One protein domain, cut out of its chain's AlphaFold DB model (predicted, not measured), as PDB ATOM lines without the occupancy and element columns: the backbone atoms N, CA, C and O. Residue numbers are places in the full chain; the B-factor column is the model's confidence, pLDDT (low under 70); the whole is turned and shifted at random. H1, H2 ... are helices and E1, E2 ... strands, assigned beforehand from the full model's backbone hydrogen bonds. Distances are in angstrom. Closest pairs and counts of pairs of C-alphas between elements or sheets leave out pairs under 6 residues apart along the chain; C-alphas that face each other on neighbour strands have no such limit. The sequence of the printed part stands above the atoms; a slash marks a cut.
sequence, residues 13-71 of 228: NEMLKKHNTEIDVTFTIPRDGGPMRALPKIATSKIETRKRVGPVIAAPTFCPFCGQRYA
ATOM      1  N   ASN A  13     156.128 146.553 128.334       82.06
ATOM      2  CA  ASN A  13     157.379 147.079 128.887       82.06
ATOM      3  C   ASN A  13     157.312 147.282 130.406       82.06
ATOM      4  O   ASN A  13     158.310 147.086 131.094       82.06
ATOM      5  N   GLU A  14     156.138 147.590 130.962       89.19
ATOM      6  CA  GLU A  14     155.947 147.663 132.413       89.19
ATOM      7  C   GLU A  14     156.161 146.303 133.102       89.19
ATOM      8  O   GLU A  14     156.804 146.234 134.152       89.19
ATOM      9  N   MET A  15     155.704 145.208 132.485       84.69
ATOM     10  CA  MET A  15     155.953 143.850 132.985       84.69
ATOM     11  C   MET A  15     157.434 143.463 132.877       84.69
ATOM     12  O   MET A  15     157.992 142.889 133.814       84.69
ATOM     13  N   LEU A  16     158.082 143.816 131.763       80.19
ATOM     14  CA  LEU A  16     159.495 143.522 131.521       80.19
ATOM     15  C   LEU A  16     160.455 144.343 132.394       80.19
ATOM     16  O   LEU A  16     161.557 143.887 132.700       80.19
ATOM     17  N   LYS A  17     160.022 145.508 132.887       82.06
ATOM     18  CA  LYS A  17     160.834 146.390 133.738       82.06
ATOM     19  C   LYS A  17     161.391 145.685 134.979       82.06
ATOM     20  O   LYS A  17     162.505 145.983 135.402       82.06
ATOM     21  N   LYS A  18     160.664 144.700 135.530       79.94
ATOM     22  CA  LYS A  18     161.120 143.859 136.658       79.94
ATOM     23  C   LYS A  18     162.375 143.035 136.340       79.94
ATOM     24  O   LYS A  18     163.078 142.624 137.256       79.94
ATOM     25  N   HIS A  19     162.654 142.808 135.060       76.38
ATOM     26  CA  HIS A  19     163.750 141.983 134.556       76.38
ATOM     27  C   HIS A  19     164.826 142.799 133.823       76.38
ATOM     28  O   HIS A  19     165.702 142.214 133.189       76.38
ATOM     29  N   ASN A  20     164.788 144.137 133.922       78.81
ATOM     30  CA  ASN A  20     165.701 145.041 133.214       78.81
ATOM     31  C   ASN A  20     165.709 144.811 131.685       78.81
ATOM     32  O   ASN A  20     166.746 144.925 131.027       78.81
ATOM     33  N   THR A  21     164.549 144.452 131.135       76.12
ATOM     34  CA  THR A  21     164.306 144.227 129.706       76.12
ATOM     35  C   THR A  21     163.223 145.180 129.198       76.12
ATOM     36  O   THR A  21     162.360 145.622 129.955       76.12
ATOM     37  N   GLU A  22     163.255 145.488 127.906       84.94
ATOM     38  CA  GLU A  22     162.202 146.201 127.181       84.94
ATOM     39  C   GLU A  22     162.034 145.603 125.776       84.94
ATOM     40  O   GLU A  22     162.980 145.066 125.197       84.94
ATOM     41  N   ILE A  23     160.824 145.661 125.221       81.56
ATOM     42  CA  ILE A  23     160.613 145.444 123.789       81.56
ATOM     43  C   ILE A  23     160.934 146.748 123.071       81.56
ATOM     44  O   ILE A  23     160.252 147.757 123.262       81.56
ATOM     45  N   ASP A  24     161.941 146.678 122.207       83.88
ATOM     46  CA  ASP A  24     162.274 147.700 121.226       83.88
ATOM     47  C   ASP A  24     161.755 147.249 119.850       83.88
ATOM     48  O   ASP A  24     161.790 146.065 119.502       83.88
ATOM     49  N   VAL A  25     161.251 148.186 119.054       83.00
ATOM     50  CA  VAL A  25     160.748 147.914 117.706       83.00
ATOM     51  C   VAL A  25     161.705 148.559 116.723       83.00
ATOM     52  O   VAL A  25     161.731 149.774 116.554       83.00
ATOM     53  N   THR A  26     162.504 147.733 116.053       84.06
ATOM     54  CA  THR A  26     163.393 148.220 115.001       84.06
ATOM     55  C   THR A  26     162.655 148.198 113.671       84.06
ATOM     56  O   THR A  26     162.142 147.162 113.246       84.06
ATOM     57  N   PHE A  27     162.611 149.347 113.005       83.00
ATOM     58  CA  PHE A  27     162.104 149.449 111.645       83.00
ATOM     59  C   PHE A  27     163.251 149.284 110.654       83.00
ATOM     60  O   PHE A  27     164.192 150.077 110.637       83.00
ATOM     61  N   THR A  28     163.158 148.268 109.805       84.62
ATOM     62  CA  THR A  28     164.091 148.064 108.701       84.62
ATOM     63  C   THR A  28     163.504 148.699 107.449       84.62
ATOM     64  O   THR A  28     162.477 148.243 106.941       84.62
ATOM     65  N   ILE A  29     164.167 149.747 106.959       87.19
ATOM     66  CA  ILE A  29     163.882 150.379 105.667       87.19
ATOM     67  C   ILE A  29     164.878 149.791 104.655       87.19
ATOM     68  O   ILE A  29     166.061 150.139 104.707       87.19
ATOM     69  N   PRO A  30     164.463 148.851 103.789       81.19
ATOM     70  CA  PRO A  30     165.363 148.261 102.804       81.19
ATOM     71  C   PRO A  30     165.742 149.291 101.731       81.19
ATOM     72  O   PRO A  30     164.915 150.102 101.320       81.19
ATOM     73  N   ARG A  31     166.995 149.251 101.260       81.69
ATOM     74  CA  ARG A  31     167.485 150.161 100.208       81.69
ATOM     75  C   ARG A  31     166.941 149.823  98.821       81.69
ATOM     76  O   ARG A  31     166.778 150.721  98.007       81.69
ATOM     77  N   ASP A  32     166.589 148.563  98.591       88.81
ATOM     78  CA  ASP A  32     166.234 148.046  97.263       88.81
ATOM     79  C   ASP A  32     164.731 148.162  96.952       88.81
ATOM     80  O   ASP A  32     164.183 147.397  96.165       88.81
ATOM     81  N   GLY A  33     164.019 149.074  97.625       88.50
ATOM     82  CA  GLY A  33     162.573 149.258  97.442       88.50
ATOM     83  C   GLY A  33     161.703 148.115  97.987       88.50
ATOM     84  O   GLY A  33     160.505 148.072  97.719       88.50
ATOM     85  N   GLY A  34     162.284 147.188  98.756       88.06
ATOM     86  CA  GLY A  34     161.535 146.131  99.435       88.06
ATOM     87  C   GLY A  34     160.535 146.665 100.479       88.06
ATOM     88  O   GLY A  34     160.567 147.840 100.852       88.06
ATOM     89  N   PRO A  35     159.646 145.811 101.013       87.75
ATOM     90  CA  PRO A  35     158.687 146.230 102.030       87.75
ATOM     91  C   PRO A  35     159.392 146.594 103.345       87.75
ATOM     92  O   PRO A  35     160.266 145.862 103.817       87.75
ATOM     93  N   MET A  36     158.971 147.699 103.966       90.44
ATOM     94  CA  MET A  36     159.390 148.076 105.318       90.44
ATOM     95  C   MET A  36     158.944 146.998 106.309       90.44
ATOM     96  O   MET A  36     157.790 146.568 106.295       90.44
ATOM     97  N   ARG A  37     159.857 146.547 107.171       84.94
ATOM     98  CA  ARG A  37     159.566 145.521 108.183       84.94
ATOM     99  C   ARG A  37     159.753 146.108 109.572       84.94
ATOM    100  O   ARG A  37     160.769 146.743 109.839       84.94
ATOM    101  N   ALA A  38     158.788 145.874 110.453       83.50
ATOM    102  CA  ALA A  38     158.940 146.117 111.881       83.50
ATOM    103  C   ALA A  38     159.358 144.800 112.543       83.50
ATOM    104  O   ALA A  38     158.636 143.807 112.462       83.50
ATOM    105  N   LEU A  39     160.536 144.784 113.160       81.94
ATOM    106  CA  LEU A  39     161.067 143.629 113.874       81.94
ATOM    107  C   LEU A  39     161.077 143.955 115.373       81.94
ATOM    108  O   LEU A  39     161.908 144.762 115.809       81.94
ATOM    109  N   PRO A  40     160.159 143.380 116.170       79.62
ATOM    110  CA  PRO A  40     160.241 143.493 117.617       79.62
ATOM    111  C   PRO A  40     161.459 142.701 118.100       79.62
ATOM    112  O   PRO A  40     161.634 141.535 117.748       79.62
ATOM    113  N   LYS A  41     162.300 143.329 118.917       81.94
ATOM    114  CA  LYS A  41     163.424 142.681 119.597       81.94
ATOM    115  C   LYS A  41     163.314 142.937 121.096       81.94
ATOM    116  O   LYS A  41     162.920 144.017 121.526       81.94
ATOM    117  N   ILE A  42     163.676 141.943 121.898       77.62
ATOM    118  CA  ILE A  42     163.810 142.122 123.345       77.62
ATOM    119  C   ILE A  42     165.210 142.680 123.584       77.62
ATOM    120  O   ILE A  42     166.205 142.011 123.303       77.62
ATOM    121  N   ALA A  43     165.286 143.913 124.063       73.44
ATOM    122  CA  ALA A  43     166.525 144.583 124.412       73.44
ATOM    123  C   ALA A  43     166.673 144.644 125.937       73.44
ATOM    124  O   ALA A  43     165.699 144.724 126.682       73.44
ATOM    125  N   THR A  44     167.912 144.610 126.418       69.00
ATOM    126  CA  THR A  44     168.242 144.997 127.793       69.00
ATOM    127  C   THR A  44     168.924 146.356 127.724       69.00
ATOM    128  O   THR A  44     170.089 146.464 127.351       69.00
ATOM    129  N   SER A  45     168.202 147.431 128.036       63.09
ATOM    130  CA  SER A  45     168.804 148.759 128.116       63.09
ATOM    131  C   SER A  45     169.515 148.896 129.464       63.09
ATOM    132  O   SER A  45     168.920 149.282 130.470       63.09
ATOM    133  N   LYS A  46     170.808 148.570 129.527       60.62
ATOM    134  CA  LYS A  46     171.646 149.055 130.628       60.62
ATOM    135  C   LYS A  46     172.057 150.480 130.259       60.62
ATOM    136  O   LYS A  46     172.772 150.668 129.280       60.62
ATOM    137  N   ILE A  47     171.576 151.486 130.992       48.94
ATOM    138  CA  ILE A  47     172.030 152.872 130.812       48.94
ATOM    139  C   ILE A  47     173.501 152.919 131.243       48.94
ATOM    140  O   ILE A  47     173.811 153.061 132.425       48.94
ATOM    141  N   GLU A  48     174.420 152.721 130.301       48.47
ATOM    142  CA  GLU A  48     175.851 152.854 130.553       48.47
ATOM    143  C   GLU A  48     176.213 154.333 130.692       48.47
ATOM    144  O   GLU A  48     176.364 155.077 129.722       48.47
ATOM    145  N   THR A  49     176.418 154.771 131.929       53.97
ATOM    146  CA  THR A  49     177.079 156.039 132.230       53.97
ATOM    147  C   THR A  49     178.590 155.903 131.975       53.97
ATOM    148  O   THR A  49     179.383 155.757 132.893       53.97
ATOM    149  N   ARG A  50     178.999 155.977 130.695       51.94
ATOM    150  CA  ARG A  50     180.392 156.064 130.180       51.94
ATOM    151  C   ARG A  50     181.344 154.872 130.427       51.94
ATOM    152  O   ARG A  50     182.025 154.802 131.444       51.94
ATOM    153  N   LYS A  51     181.650 154.143 129.347       53.22
ATOM    154  CA  LYS A  51     182.983 154.050 128.697       53.22
ATOM    155  C   LYS A  51     182.786 153.321 127.363       53.22
ATOM    156  O   LYS A  51     182.066 152.339 127.329       53.22
ATOM    157  N   ARG A  52     183.403 153.794 126.272       55.31
ATOM    158  CA  ARG A  52     183.375 153.127 124.953       55.31
ATOM    159  C   ARG A  52     184.169 151.814 125.009       55.31
ATOM    160  O   ARG A  52     185.294 151.748 124.531       55.31
ATOM    161  N   VAL A  53     183.610 150.799 125.644       58.09
ATOM    162  CA  VAL A  53     183.969 149.398 125.432       58.09
ATOM    163  C   VAL A  53     182.863 148.869 124.526       58.09
ATOM    164  O   VAL A  53     181.718 149.282 124.680       58.09
ATOM    165  N   GLY A  54     183.202 148.093 123.496       59.53
ATOM    166  CA  GLY A  54     182.233 147.646 122.489       59.53
ATOM    167  C   GLY A  54     180.969 147.021 123.104       59.53
ATOM    168  O   GLY A  54     180.987 146.636 124.273       59.53
ATOM    169  N   PRO A  55     179.868 146.924 122.338       53.44
ATOM    170  CA  PRO A  55     178.583 146.461 122.851       53.44
ATOM    171  C   PRO A  55     178.744 145.135 123.601       53.44
ATOM    172  O   PRO A  55     179.131 144.121 123.021       53.44
ATOM    173  N   VAL A  56     178.457 145.150 124.904       55.66
ATOM    174  CA  VAL A  56     178.434 143.933 125.713       55.66
ATOM    175  C   VAL A  56     177.190 143.154 125.307       55.66
ATOM    176  O   VAL A  56     176.067 143.557 125.610       55.66
ATOM    177  N   ILE A  57     177.381 142.043 124.595       58.66
ATOM    178  CA  ILE A  57     176.292 141.122 124.266       58.66
ATOM    179  C   ILE A  57     175.835 140.475 125.577       58.66
ATOM    180  O   ILE A  57     176.481 139.572 126.107       58.66
ATOM    181  N   ALA A  58     174.723 140.958 126.125       64.25
ATOM    182  CA  ALA A  58     174.076 140.331 127.264       64.25
ATOM    183  C   ALA A  58     173.300 139.100 126.777       64.25
ATOM    184  O   ALA A  58     172.198 139.219 126.242       64.25
ATOM    185  N   ALA A  59     173.875 137.910 126.953       75.12
ATOM    186  CA  ALA A  59     173.123 136.671 126.796       75.12
ATOM    187  C   ALA A  59     172.095 136.565 127.944       75.12
ATOM    188  O   ALA A  59     172.488 136.662 129.113       75.12
ATOM    189  N   PRO A  60     170.789 136.399 127.661       74.75
ATOM    190  CA  PRO A  60     169.777 136.303 128.705       74.75
ATOM    191  C   PRO A  60     170.035 135.063 129.567       74.75
ATOM    192  O   PRO A  60     170.107 133.947 129.064       74.75
ATOM    193  N   THR A  61     170.170 135.247 130.880       83.56
ATOM    194  CA  THR A  61     170.340 134.141 131.842       83.56
ATOM    195  C   THR A  61     169.021 133.442 132.173       83.56
ATOM    196  O   THR A  61     169.028 132.316 132.673       83.56
ATOM    197  N   PHE A  62     167.896 134.085 131.864       84.56
ATOM    198  CA  PHE A  62     166.542 133.593 132.096       84.56
ATOM    199  C   PHE A  62     165.741 133.587 130.795       84.56
ATOM    200  O   PHE A  62     165.903 134.467 129.949       84.56
ATOM    201  N   CYS A  63     164.847 132.611 130.659       78.38
ATOM    202  CA  CYS A  63     163.885 132.551 129.572       78.38
ATOM    203  C   CYS A  63     162.951 133.773 129.640       78.38
ATOM    204  O   CYS A  63     162.300 133.972 130.670       78.38
ATOM    205  N   PRO A  64     162.821 134.567 128.561       73.19
ATOM    206  CA  PRO A  64     161.988 135.769 128.567       73.19
ATOM    207  C   PRO A  64     160.482 135.477 128.667       73.19
ATOM    208  O   PRO A  64     159.709 136.392 128.923       73.19
ATOM    209  N   PHE A  65     160.057 134.223 128.472       75.19
ATOM    210  CA  PHE A  65     158.646 133.828 128.516       75.19
ATOM    211  C   PHE A  65     158.212 133.313 129.888       75.19
ATOM    212  O   PHE A  65     157.180 133.724 130.406       75.19
ATOM    213  N   CYS A  66     158.991 132.404 130.481       81.69
ATOM    214  CA  CYS A  66     158.625 131.747 131.740       81.69
ATOM    215  C   CYS A  66     159.469 132.193 132.941       81.69
ATOM    216  O   CYS A  66     159.198 131.768 134.061       81.69
ATOM    217  N   GLY A  67     160.512 133.000 132.729       79.00
ATOM    218  CA  GLY A  67     161.403 133.472 133.790       79.00
ATOM    219  C   GLY A  67     162.290 132.388 134.411       79.00
ATOM    220  O   GLY A  67     162.999 132.674 135.371       79.00
ATOM    221  N   GLN A  68     162.282 131.154 133.896       85.25
ATOM    222  CA  GLN A  68     163.174 130.094 134.370       85.25
ATOM    223  C   GLN A  68     164.602 130.336 133.885       85.25
ATOM    224  O   GLN A  68     164.823 130.744 132.744       85.25
ATOM    225  N   ARG A  69     165.583 130.080 134.753       85.69
ATOM    226  CA  ARG A  69     167.001 130.191 134.401       85.69
ATOM    227  C   ARG A  69     167.339 129.128 133.357       85.69
ATOM    228  O   ARG A  69     166.976 127.969 133.552       85.69
ATOM    229  N   TYR A  70     168.039 129.496 132.284       87.12
ATOM    230  CA  TYR A  70     168.550 128.490 131.353       87.12
ATOM    231  C   TYR A  70     169.488 127.548 132.109       87.12
ATOM    232  O   TYR A  70     170.391 128.002 132.821       87.12
ATOM    233  N   ALA A  71     169.266 126.239 131.974       89.12
ATOM    234  CA  ALA A  71     170.254 125.269 132.415       89.12
ATOM    235  C   ALA A  71     171.551 125.534 131.633       89.12
ATOM    236  O   ALA A  71     171.474 125.778 130.422       89.12
TER     237      ALA A  71
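This is residues 13 to 71 of the 228 residues of an uncharacterized protein of Novosphingobium sp. ST904 (UniProt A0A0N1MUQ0). With little regular structure, this is an antiparallel hairpin, E1 and E2, with short helix H1 at one end and a long unnamed tail, residues 44 to 71, the whole being loose. Residues 30 to 35 and 47 to 55 stick out. The printed part has 59 residues, with H1, E1, E2 in that order; the class is mixed, with under half the residues in named elements. The radius of gyration of the C-alphas is 14.9 A, the spans 41 by 33 by 25 A.

Find C-alpha 13 at (157.379, 147.079, 128.887), where H1 begins, residues 13 to 19. E1, residues 22 to 28, runs 18.7 A; E2, residues 37 to 43, runs 17.7 A to C-alpha 43 at (166.525, 144.583, 124.412).

In the hairpin, look at N 24 and O 41, 2.9 A apart, within hydrogen-bond range; the directions differ by 151 degrees. The closest C-alphas of H1 and E1, Asn 13 and Glu 22, are 5.2 A apart; H1 and E2 are apart. In H1, 1 of 3 O i to N i+4 pairs and 2 of 4 O i to N i+3 pairs are within range.

The C-alphas farthest apart, Gly 33 and Ala 71, are 43.1 A apart. The printed part has no cut; pLDDT is under 70 at residues 44 to 58.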